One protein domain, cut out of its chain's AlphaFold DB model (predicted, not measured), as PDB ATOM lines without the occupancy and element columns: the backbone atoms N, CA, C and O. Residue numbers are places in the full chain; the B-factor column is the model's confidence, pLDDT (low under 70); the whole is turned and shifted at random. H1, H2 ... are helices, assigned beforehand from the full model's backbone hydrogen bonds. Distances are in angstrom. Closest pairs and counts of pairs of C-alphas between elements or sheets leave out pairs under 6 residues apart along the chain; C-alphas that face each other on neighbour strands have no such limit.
ATOM      1  N   HIS A 100      19.196 -32.284 -31.614       56.31
ATOM      2  CA  HIS A 100      19.499 -31.138 -32.479       56.31
ATOM      3  C   HIS A 100      19.039 -31.344 -33.927       56.31
ATOM      4  O   HIS A 100      18.502 -30.423 -34.544       56.31
ATOM      5  N   ALA A 101      19.215 -32.553 -34.469       58.44
ATOM      6  CA  ALA A 101      18.765 -32.879 -35.819       58.44
ATOM      7  C   ALA A 101      17.233 -32.849 -35.934       58.44
ATOM      8  O   ALA A 101      16.700 -32.334 -36.920       58.44
ATOM      9  N   LEU A 102      16.516 -33.349 -34.920       64.31
ATOM     10  CA  LEU A 102      15.056 -33.321 -34.888       64.31
ATOM     11  C   LEU A 102      14.534 -31.881 -34.794       64.31
ATOM     12  O   LEU A 102      13.707 -31.481 -35.612       64.31
ATOM     13  N   THR A 103      15.067 -31.084 -33.863       65.69
ATOM     14  CA  THR A 103      14.672 -29.681 -33.668       65.69
ATOM     15  C   THR A 103      14.926 -28.854 -34.924       65.69
ATOM     16  O   THR A 103      14.050 -28.105 -35.353       65.69
ATOM     17  N   ARG A 104      16.071 -29.057 -35.587       66.75
ATOM     18  CA  ARG A 104      16.392 -28.376 -36.847       66.75
ATOM     19  C   ARG A 104      15.443 -28.776 -37.978       66.75
ATOM     20  O   ARG A 104      14.990 -27.919 -38.728       66.75
ATOM     21  N   THR A 105      15.098 -30.059 -38.081       69.81
ATOM     22  CA  THR A 105      14.164 -30.550 -39.110       69.81
ATOM     23  C   THR A 105      12.755 -29.991 -38.894       69.81
ATOM     24  O   THR A 105      12.103 -29.563 -39.846       69.81
ATOM     25  N   VAL A 106      12.296 -29.926 -37.642       71.12
ATOM     26  CA  VAL A 106      10.996 -29.337 -37.289       71.12
ATOM     27  C   VAL A 106      10.982 -27.832 -37.562       71.12
ATOM     28  O   VAL A 106      10.036 -27.351 -38.181       71.12
ATOM     29  N   ALA A 107      12.041 -27.106 -37.187       65.88
ATOM     30  CA  ALA A 107      12.180 -25.676 -37.464       65.88
ATOM     31  C   ALA A 107      12.154 -25.384 -38.972       65.88
ATOM     32  O   ALA A 107      11.386 -24.536 -39.420       65.88
ATOM     33  N   LEU A 108      12.898 -26.152 -39.774       67.50
ATOM     34  CA  LEU A 108      12.897 -26.037 -41.237       67.50
ATOM     35  C   LEU A 108      11.515 -26.308 -41.847       67.50
ATOM     36  O   LEU A 108      11.090 -25.604 -42.761       67.50
ATOM     37  N   THR A 109      10.791 -27.297 -41.319       68.81
ATOM     38  CA  THR A 109       9.428 -27.619 -41.775       68.81
ATOM     39  C   THR A 109       8.444 -26.501 -41.412       68.81
ATOM     40  O   THR A 109       7.599 -26.127 -42.223       68.81
ATOM     41  N   LEU A 110       8.585 -25.913 -40.221       63.59
ATOM     42  CA  LEU A 110       7.807 -24.753 -39.776       63.59
ATOM     43  C   LEU A 110       8.079 -23.518 -40.636       63.59
ATOM     44  O   LEU A 110       7.130 -22.879 -41.084       63.59
ATOM     45  N   VAL A 111       9.346 -23.215 -40.930       65.50
ATOM     46  CA  VAL A 111       9.731 -22.094 -41.806       65.50
ATOM     47  C   VAL A 111       9.173 -22.296 -43.215       65.50
ATOM     48  O   VAL A 111       8.657 -21.350 -43.809       65.50
ATOM     49  N   ALA A 112       9.194 -23.528 -43.728       62.16
ATOM     50  CA  ALA A 112       8.634 -23.856 -45.037       62.16
ATOM     51  C   ALA A 112       7.097 -23.746 -45.094       62.16
ATOM     52  O   ALA A 112       6.559 -23.353 -46.129       62.16
ATOM     53  N   CYS A 113       6.382 -24.075 -44.011       66.44
ATOM     54  CA  CYS A 113       4.914 -24.043 -43.975       66.44
ATOM     55  C   CYS A 113       4.321 -22.677 -43.601       66.44
ATOM     56  O   CYS A 113       3.295 -22.291 -44.159       66.44
ATOM     57  N   LEU A 114       4.922 -21.968 -42.642       69.38
ATOM     58  CA  LEU A 114       4.391 -20.718 -42.080       69.38
ATOM     59  C   LEU A 114       5.070 -19.466 -42.652       69.38
ATOM     60  O   LEU A 114       4.532 -18.365 -42.540       69.38
ATOM     61  N   GLY A 115       6.232 -19.633 -43.278       74.62
ATOM     62  CA  GLY A 115       7.101 -18.538 -43.678       74.62
ATOM     63  C   GLY A 115       7.986 -18.055 -42.517       74.62
ATOM     64  O   GLY A 115       7.571 -18.092 -41.355       74.62
ATOM     65  N   PRO A 116       9.204 -17.571 -42.815       72.81
ATOM     66  CA  PRO A 116      10.206 -17.217 -41.806       72.81
ATOM     67  C   PRO A 116       9.710 -16.149 -40.825       72.81
ATOM     68  O   PRO A 116       9.913 -16.269 -39.624       72.81
ATOM     69  N   THR A 117       8.947 -15.164 -41.304       74.12
ATOM     70  CA  THR A 117       8.418 -14.085 -40.459       74.12
ATOM     71  C   THR A 117       7.429 -14.576 -39.405       74.12
ATOM     72  O   THR A 117       7.437 -14.079 -38.285       74.12
ATOM     73  N   ALA A 118       6.571 -15.547 -39.737       76.31
ATOM     74  CA  ALA A 118       5.604 -16.077 -38.780       76.31
ATOM     75  C   ALA A 118       6.299 -16.931 -37.708       76.31
ATOM     76  O   ALA A 118       5.952 -16.838 -36.530       76.31
ATOM     77  N   VAL A 119       7.315 -17.705 -38.102       79.88
ATOM     78  CA  VAL A 119       8.131 -18.502 -37.177       79.88
ATOM     79  C   VAL A 119       8.904 -17.605 -36.215       79.88
ATOM     80  O   VAL A 119       8.848 -17.851 -35.015       79.88
ATOM     81  N   ASP A 120       9.516 -16.527 -36.700       76.56
ATOM     82  CA  ASP A 120      10.254 -15.591 -35.846       76.56
ATOM     83  C   ASP A 120       9.321 -14.854 -34.872       76.56
ATOM     84  O   ASP A 120       9.632 -14.724 -33.689       76.56
ATOM     85  N   THR A 121       8.123 -14.440 -35.312       77.06
ATOM     86  CA  THR A 121       7.139 -13.839 -34.390       77.06
ATOM     87  C   THR A 121       6.641 -14.821 -33.332       77.06
ATOM     88  O   THR A 121       6.451 -14.431 -32.180       77.06
ATOM     89  N   LEU A 122       6.451 -16.094 -33.693       82.25
ATOM     90  CA  LEU A 122       6.054 -17.137 -32.751       82.25
ATOM     91  C   LEU A 122       7.187 -17.451 -31.768       82.25
ATOM     92  O   LEU A 122       6.931 -17.609 -30.578       82.25
ATOM     93  N   TRP A 123       8.426 -17.498 -32.254       83.06
ATOM     94  CA  TRP A 123       9.628 -17.694 -31.449       83.06
ATOM     95  C   TRP A 123       9.783 -16.591 -30.401       83.06
ATOM     96  O   TRP A 123       9.825 -16.883 -29.208       83.06
ATOM     97  N   LEU A 124       9.735 -15.324 -30.818       82.06
ATOM     98  CA  LEU A 124       9.796 -14.179 -29.905       82.06
ATOM     99  C   LEU A 124       8.612 -14.148 -28.927       82.06
ATOM    100  O   LEU A 124       8.776 -13.787 -27.762       82.06
ATOM    101  N   ALA A 125       7.414 -14.546 -29.365       84.06
ATOM    102  CA  ALA A 125       6.257 -14.654 -28.477       84.06
ATOM    103  C   ALA A 125       6.452 -15.738 -27.403       84.06
ATOM    104  O   ALA A 125       6.086 -15.526 -26.246       84.06
ATOM    105  N   LEU A 126       7.050 -16.876 -27.767       85.69
ATOM    106  CA  LEU A 126       7.384 -17.947 -26.829       85.69
ATOM    107  C   LEU A 126       8.482 -17.521 -25.851       85.69
ATOM    108  O   LEU A 126       8.335 -17.775 -24.656       85.69
ATOM    109  N   LEU A 127       9.522 -16.823 -26.318       83.50
ATOM    110  CA  LEU A 127      10.567 -16.275 -25.448       83.50
ATOM    111  C   LEU A 127       9.999 -15.251 -24.459       83.50
ATOM    112  O   LEU A 127      10.266 -15.345 -23.263       83.50
ATOM    113  N   ASN A 128       9.123 -14.349 -24.910       82.38
ATOM    114  CA  ASN A 128       8.430 -13.412 -24.020       82.38
ATOM    115  C   ASN A 128       7.550 -14.129 -22.985       82.38
ATOM    116  O   ASN A 128       7.544 -13.757 -21.810       82.38
ATOM    117  N   ALA A 129       6.814 -15.167 -23.390       86.56
ATOM    118  CA  ALA A 129       6.016 -15.963 -22.461       86.56
ATOM    119  C   ALA A 129       6.898 -16.684 -21.426       86.56
ATOM    120  O   ALA A 129       6.562 -16.695 -20.239       86.56
ATOM    121  N   ALA A 130       8.035 -17.238 -21.852       83.94
ATOM    122  CA  ALA A 130       9.006 -17.889 -20.977       83.94
ATOM    123  C   ALA A 130       9.653 -16.899 -19.992       83.94
ATOM    124  O   ALA A 130       9.719 -17.188 -18.797       83.94
ATOM    125  N   GLY A 131      10.032 -15.702 -20.450       82.25
ATOM    126  CA  GLY A 131      10.519 -14.623 -19.588       82.25
ATOM    127  C   GLY A 131       9.484 -14.212 -18.534       82.25
ATOM    128  O   GLY A 131       9.801 -14.141 -17.346       82.25
ATOM    129  N   MET A 132       8.214 -14.041 -18.922       84.69
ATOM    130  CA  MET A 132       7.138 -13.768 -17.959       84.69
ATOM    131  C   MET A 132       6.974 -14.899 -16.935       84.69
ATOM    132  O   MET A 132       6.842 -14.628 -15.741       84.69
ATOM    133  N   LEU A 133       7.028 -16.161 -17.363       85.44
ATOM    134  CA  LEU A 133       6.984 -17.316 -16.460       85.44
ATOM    135  C   LEU A 133       8.146 -17.309 -15.458       85.44
ATOM    136  O   LEU A 133       7.911 -17.528 -14.270       85.44
ATOM    137  N   LEU A 134       9.366 -16.991 -15.899       84.12
ATOM    138  CA  LEU A 134      10.521 -16.853 -15.009       84.12
ATOM    139  C   LEU A 134      10.293 -15.753 -13.966       84.12
ATOM    140  O   LEU A 134      10.494 -15.992 -12.776       84.12
ATOM    141  N   THR A 135       9.777 -14.586 -14.365       83.12
ATOM    142  CA  THR A 135       9.466 -13.511 -13.403       83.12
ATOM    143  C   THR A 135       8.364 -13.899 -12.411       83.12
ATOM    144  O   THR A 135       8.453 -13.580 -11.222       83.12
ATOM    145  N   LEU A 136       7.353 -14.652 -12.857       84.38
ATOM    146  CA  LEU A 136       6.289 -15.167 -11.990       84.38
ATOM    147  C   LEU A 136       6.803 -16.197 -10.983       84.38
ATOM    148  O   LEU A 136       6.258 -16.288  -9.888       84.38
ATOM    149  N   VAL A 137       7.840 -16.957 -11.332       83.00
ATOM    150  CA  VAL A 137       8.493 -17.917 -10.432       83.00
ATOM    151  C   VAL A 137       9.476 -17.225  -9.477       83.00
ATOM    152  O   VAL A 137       9.653 -17.677  -8.346       83.00
ATOM    153  N   GLN A 138      10.070 -16.099  -9.876       82.62
ATOM    154  CA  GLN A 138      10.957 -15.302  -9.022       82.62
ATOM    155  C   GLN A 138      10.213 -14.564  -7.899       82.62
ATOM    156  O   GLN A 138      10.736 -14.441  -6.788       82.62
ATOM    157  N   LEU A 139       8.986 -14.098  -8.158       82.31
ATOM    158  CA  LEU A 139       8.203 -13.309  -7.197       82.31
ATOM    159  C   LEU A 139       7.921 -14.048  -5.866       82.31
ATOM    160  O   LEU A 139       8.143 -13.457  -4.806       82.31
ATOM    161  N   PRO A 140       7.475 -15.323  -5.868       80.25
ATOM    162  CA  PRO A 140       7.268 -16.102  -4.650       80.25
ATOM    163  C   PRO A 140       8.550 -16.284  -3.838       80.25
ATOM    164  O   PRO A 140       8.520 -16.144  -2.619       80.25
ATOM    165  N   SER A 141       9.680 -16.543  -4.500       77.12
ATOM    166  CA  SER A 141      10.974 -16.733  -3.833       77.12
ATOM    167  C   SER A 141      11.431 -15.457  -3.123       77.12
ATOM    168  O   SER A 141      11.838 -15.501  -1.962       77.12
ATOM    169  N   ALA A 142      11.279 -14.302  -3.777       79.38
ATOM    170  CA  ALA A 142      11.549 -13.007  -3.158       79.38
ATOM    171  C   ALA A 142      10.606 -12.722  -1.974       79.38
ATOM    172  O   ALA A 142      11.039 -12.184  -0.955       79.38
ATOM    173  N   LEU A 143       9.333 -13.121  -2.076       83.62
ATOM    174  CA  LEU A 143       8.358 -12.966  -0.996       83.62
ATOM    175  C   LEU A 143       8.723 -13.815   0.233       83.62
ATOM    176  O   LEU A 143       8.650 -13.317   1.354       83.62
ATOM    177  N   VAL A 144       9.147 -15.067   0.038       82.06
ATOM    178  CA  VAL A 144       9.583 -15.951   1.133       82.06
ATOM    179  C   VAL A 144      10.789 -15.351   1.862       82.06
ATOM    180  O   VAL A 144      10.752 -15.220   3.085       82.06
ATOM    181  N   LEU A 145      11.797 -14.880   1.121       76.88
ATOM    182  CA  LEU A 145      12.973 -14.210   1.694       76.88
ATOM    183  C   LEU A 145      12.613 -12.908   2.434       76.88
ATOM    184  O   LEU A 145      13.174 -12.595   3.490       76.88
ATOM    185  N   ALA A 146      11.651 -12.142   1.917       79.44
ATOM    186  CA  ALA A 146      11.165 -10.930   2.572       79.44
ATOM    187  C   ALA A 146      10.428 -11.237   3.890       79.44
ATOM    188  O   ALA A 146      10.619 -10.540   4.888       79.44
ATOM    189  N   VAL A 147       9.618 -12.299   3.931       83.25
ATOM    190  CA  VAL A 147       8.916 -12.729   5.152       83.25
ATOM    191  C   VAL A 147       9.899 -13.263   6.194       83.25
ATOM    192  O   VAL A 147       9.778 -12.940   7.380       83.25
ATOM    193  N   GLU A 148      10.893 -14.040   5.771       78.81
ATOM    194  CA  GLU A 148      11.918 -14.584   6.661       78.81
ATOM    195  C   GLU A 148      12.779 -13.472   7.273       78.81
ATOM    196  O   GLU A 148      12.933 -13.409   8.494       78.81
ATOM    197  N   SER A 149      13.241 -12.521   6.456       75.88
ATOM    198  CA  SER A 149      14.014 -11.367   6.937       75.88
ATOM    199  C   SER A 149      13.207 -10.457   7.870       75.88
ATOM    200  O   SER A 149      13.740  -9.993   8.881       75.88
ATOM    201  N   HIS A 150      11.911 -10.254   7.610       74.62
ATOM    202  CA  HIS A 150      11.039  -9.500   8.513       74.62
ATOM    203  C   HIS A 150      10.824 -10.232   9.848       74.62
ATOM    204  O   HIS A 150      10.843  -9.614  10.914       74.62
ATOM    205  N   THR A 151      10.674 -11.557   9.817       71.50
ATOM    206  CA  THR A 151      10.525 -12.387  11.024       71.50
ATOM    207  C   THR A 151      11.813 -12.402  11.854       71.50
ATOM    208  O   THR A 151      11.768 -12.221  13.074       71.50
ATOM    209  N   TRP A 185      19.711 -25.794  -1.660       79.56
ATOM    210  CA  TRP A 185      18.585 -25.741  -2.596       79.56
ATOM    211  C   TRP A 185      18.413 -24.357  -3.210       79.56
ATOM    212  O   TRP A 185      18.156 -24.268  -4.408       79.56
ATOM    213  N   MET A 186      18.601 -23.288  -2.429       74.62
ATOM    214  CA  MET A 186      18.573 -21.928  -2.967       74.62
ATOM    215  C   MET A 186      19.700 -21.699  -3.970       74.62
ATOM    216  O   MET A 186      19.426 -21.190  -5.050       74.62
ATOM    217  N   MET A 187      20.929 -22.132  -3.669       76.62
ATOM    218  CA  MET A 187      22.058 -21.987  -4.594       76.62
ATOM    219  C   MET A 187      21.831 -22.772  -5.898       76.62
ATOM    220  O   MET A 187      22.039 -22.230  -6.985       76.62
ATOM    221  N   LEU A 188      21.329 -24.011  -5.800       81.00
ATOM    222  CA  LEU A 188      20.955 -24.827  -6.960       81.00
ATOM    223  C   LEU A 188      19.846 -24.155  -7.781       81.00
ATOM    224  O   LEU A 188      19.954 -24.053  -8.998       81.00
ATOM    225  N   PHE A 189      18.797 -23.666  -7.121       81.44
ATOM    226  CA  PHE A 189      17.676 -22.994  -7.772       81.44
ATOM    227  C   PHE A 189      18.112 -21.707  -8.476       81.44
ATOM    228  O   PHE A 189      17.736 -21.476  -9.624       81.44
ATOM    229  N   THR A 190      18.939 -20.887  -7.826       80.94
ATOM    230  CA  THR A 190      19.497 -19.686  -8.455       80.94
ATOM    231  C   THR A 190      20.409 -20.030  -9.622       80.94
ATOM    232  O   THR A 190      20.348 -19.337 -10.629       80.94
ATOM    233  N   GLY A 191      21.195 -21.106  -9.523       83.31
ATOM    234  CA  GLY A 191      22.015 -21.597 -10.631       83.31
ATOM    235  C   GLY A 191      21.156 -21.990 -11.828       83.31
ATOM    236  O   GLY A 191      21.363 -21.475 -12.914       83.31
ATOM    237  N   ILE A 192      20.108 -22.788 -11.603       84.31
ATOM    238  CA  ILE A 192      19.161 -23.185 -12.655       84.31
ATOM    239  C   ILE A 192      18.472 -21.963 -13.278       84.31
ATOM    240  O   ILE A 192      18.282 -21.923 -14.489       84.31
ATOM    241  N   MET A 193      18.095 -20.955 -12.484       83.62
ATOM    242  CA  MET A 193      17.516 -19.731 -13.041       83.62
ATOM    243  C   MET A 193      18.504 -18.945 -13.901       83.62
ATOM    244  O   MET A 193      18.087 -18.419 -14.927       83.62
ATOM    245  N   TRP A 194      19.765 -18.839 -13.477       86.62
ATOM    246  CA  TRP A 194      20.812 -18.188 -14.264       86.62
ATOM    247  C   TRP A 194      21.066 -18.950 -15.561       86.62
ATOM    248  O   TRP A 194      21.005 -18.345 -16.622       86.62
ATOM    249  N   ASP A 195      21.186 -20.277 -15.500       84.69
ATOM    250  CA  ASP A 195      21.323 -21.118 -16.691       84.69
ATOM    251  C   ASP A 195      20.120 -20.954 -17.642       84.69
ATOM    252  O   ASP A 195      20.286 -20.883 -18.858       84.69
ATOM    253  N   CYS A 196      18.893 -20.861 -17.110       84.31
ATOM    254  CA  CYS A 196      17.697 -20.591 -17.913       84.31
ATOM    255  C   CYS A 196      17.686 -19.182 -18.513       84.31
ATOM    256  O   CYS A 196      17.195 -19.018 -19.627       84.31
ATOM    257  N   HIS A 197      18.170 -18.180 -17.781       85.94
ATOM    258  CA  HIS A 197      18.263 -16.804 -18.258       85.94
ATOM    259  C   HIS A 197      19.286 -16.692 -19.392       85.94
ATOM    260  O   HIS A 197      18.946 -16.190 -20.459       85.94
ATOM    261  N   ASP A 198      20.485 -17.236 -19.192       84.75
ATOM    262  CA  ASP A 198      21.555 -17.257 -20.191       84.75
ATOM    263  C   ASP A 198      21.118 -18.039 -21.438       84.75
ATOM    264  O   ASP A 198      21.346 -17.612 -22.567       84.75
ATOM    265  N   TRP A 199      20.400 -19.154 -21.251       86.12
ATOM    266  CA  TRP A 199      19.804 -19.891 -22.365       86.12
ATOM    267  C   TRP A 199      18.748 -19.073 -23.122       86.12
ATOM    268  O   TRP A 199      18.669 -19.169 -24.345       86.12
ATOM    269  N   LEU A 200      17.930 -18.279 -22.422       83.06
ATOM    270  CA  LEU A 200      16.918 -17.420 -23.045       83.06
ATOM    271  C   LEU A 200      17.565 -16.286 -23.856       83.06
ATOM    272  O   LEU A 200      17.081 -15.970 -24.941       83.06
ATOM    273  N   GLU A 201      18.651 -15.707 -23.339       84.06
ATOM    274  CA  GLU A 201      19.440 -14.669 -24.011       84.06
ATOM    275  C   GLU A 201      20.107 -15.220 -25.280       84.06
ATOM    276  O   GLU A 201      19.970 -14.639 -26.356       84.06
ATOM    277  N   GLU A 202      20.732 -16.396 -25.193       83.12
ATOM    278  CA  GLU A 202      21.305 -17.078 -26.360       83.12
ATOM    279  C   GLU A 202      20.222 -17.419 -27.401       83.12
ATOM    280  O   GLU A 202      20.405 -17.231 -28.606       83.12
ATOM    281  N   ALA A 203      19.045 -17.859 -26.947       80.88
ATOM    282  CA  ALA A 203      17.912 -18.171 -27.813       80.88
ATOM    283  C   ALA A 203      17.320 -16.936 -28.524       80.88
ATOM    284  O   ALA A 203      16.702 -17.078 -29.584       80.88
ATOM    285  N   GLU A 204      17.490 -15.728 -27.979       76.94
ATOM    286  CA  GLU A 204      17.096 -14.477 -28.641       76.94
ATOM    287  C   GLU A 204      18.064 -14.101 -29.777       76.94
ATOM    288  O   GLU A 204      17.639 -13.571 -30.807       76.94
ATOM    289  N   LEU A 205      19.352 -14.418 -29.618       83.38
ATOM    290  CA  LEU A 205      20.396 -14.111 -30.599       83.38
ATOM    291  C   LEU A 205      20.330 -15.002 -31.846       83.38
ATOM    292  O   LEU A 205      20.703 -14.561 -32.939       83.38
ATOM    293  N   GLU A 206      19.824 -16.230 -31.708       78.38
ATOM    294  CA  GLU A 206      19.731 -17.201 -32.800       78.38
ATOM    295  C   GLU A 206      18.277 -17.570 -33.150       78.38
ATOM    296  O   GLU A 206      17.823 -18.683 -32.853       78.38
ATOM    297  N   PRO A 207      17.520 -16.681 -33.825       75.50
ATOM    298  CA  PRO A 207      16.185 -17.027 -34.285       75.50
ATOM    299  C   PRO A 207      16.234 -18.201 -35.282       75.50
ATOM    300  O   PRO A 207      17.173 -18.305 -36.080       75.50
ATOM    301  N   PRO A 208      15.205 -19.071 -35.308       70.62
ATOM    302  CA  PRO A 208      15.187 -20.267 -36.153       70.62
ATOM    303  C   PRO A 208      15.344 -19.982 -37.653       70.62
ATOM    304  O   PRO A 208      15.772 -20.861 -38.406       70.62
ATOM    305  N   SER A 209      15.018 -18.768 -38.106       66.94
ATOM    306  CA  SER A 209      15.252 -18.325 -39.481       66.94
ATOM    307  C   SER A 209      16.735 -18.277 -39.872       66.94
ATOM    308  O   SER A 209      17.041 -18.398 -41.057       66.94
ATOM    309  N   HIS A 210      17.658 -18.172 -38.912       68.50
ATOM    310  CA  HIS A 210      19.107 -18.158 -39.151       68.50
ATOM    311  C   HIS A 210      19.714 -19.562 -39.300       68.50
ATOM    312  O   HIS A 210      20.883 -19.702 -39.654       68.50
ATOM    313  N   TRP A 211      18.946 -20.623 -39.034       68.25
ATOM    314  CA  TRP A 211      19.437 -22.006 -39.085       68.25
ATOM    315  C   TRP A 211      19.388 -22.637 -40.489       68.25
ATOM    316  O   TRP A 211      19.794 -23.803 -40.654       68.25
ATOM    317  N   VAL A 212      18.857 -21.895 -41.470       58.44
ATOM    318  CA  VAL A 212      18.609 -22.315 -42.860       58.44
ATOM    319  C   VAL A 212      19.727 -21.864 -43.787       58.44
ATOM    320  O   VAL A 212      20.038 -20.657 -43.800       58.44
TER     321      VAL A 212
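What this domain is: This is residues 100 to 151 and 185 to 212 of the 212 residues of an uncharacterized protein of Sporisorium graminicola (UniProt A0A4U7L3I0). One very long helix, H2, makes the length of a rod, with a second helix, H3, folded beside it in the opposite direction, and H1 turned off across one end, where the short H4 sits between H1 and the beginning of H2. The other end of H2, residues 142 to 151, sticks out alone. The printed part has 80 residues with four named helices, in the order H1, H2, H3, H4, and no named strand; the class is all helix. It is only just loose, close to extended, with a radius of gyration of the C-alphas of 17.2 A and spans of 57 by 21 by 18 A.

How they stand to each other: H1, residues 100 to 114, and H2, residues 116 to 151, only just touch, and only at the corner by their tight link, with 3 pairs of C-alphas within 8 A; the closest C-alphas are those of Val 111 and Val 119, 6.1 A apart. Their lines stand at a steep tilt of 59 degrees, opposite ways. H2 is the hub, touching three helices. With residues 124 to 134 alone it touches H3, residues 185 to 205, at a shallow tilt of 23 degrees, opposite ways; the closest C-alphas are those of Leu 127 and Leu 200, 6.9 A apart. H4, residues 208 to 211, touches H2, with the C-alphas of Pro 116 and Ser 209 closest at 5.7 A, and H1, with those of Ala 107 and Pro 208 closest at 6.3 A. H1 and H3 are apart. Every O i to N i+4 pair is within hydrogen-bond range in H1 and H3, and 30 of 32 are in H2; H4 is too short for such a pair.

Where its parts are: H1 begins at C-alpha 100 (19.499, -31.138, -32.479) and is 20.7 A long. H2 measures 53.1 A, to C-alpha 151 (10.525, -12.387, 11.024). H3 is 30.4 A long, and H4, 5.4 A, ends at C-alpha 211 (19.437, -22.006, -39.085).

The domain as a whole: Residues 152 to 184 are not printed, and C-alphas 151 and 185 are 20.7 A apart across this cut. The links H1 to H2 and H3 to H4 are tight. The mean pLDDT of the printed part is 77.2, with residues 100 to 105, 107 to 114 and 209 to 212 under 70.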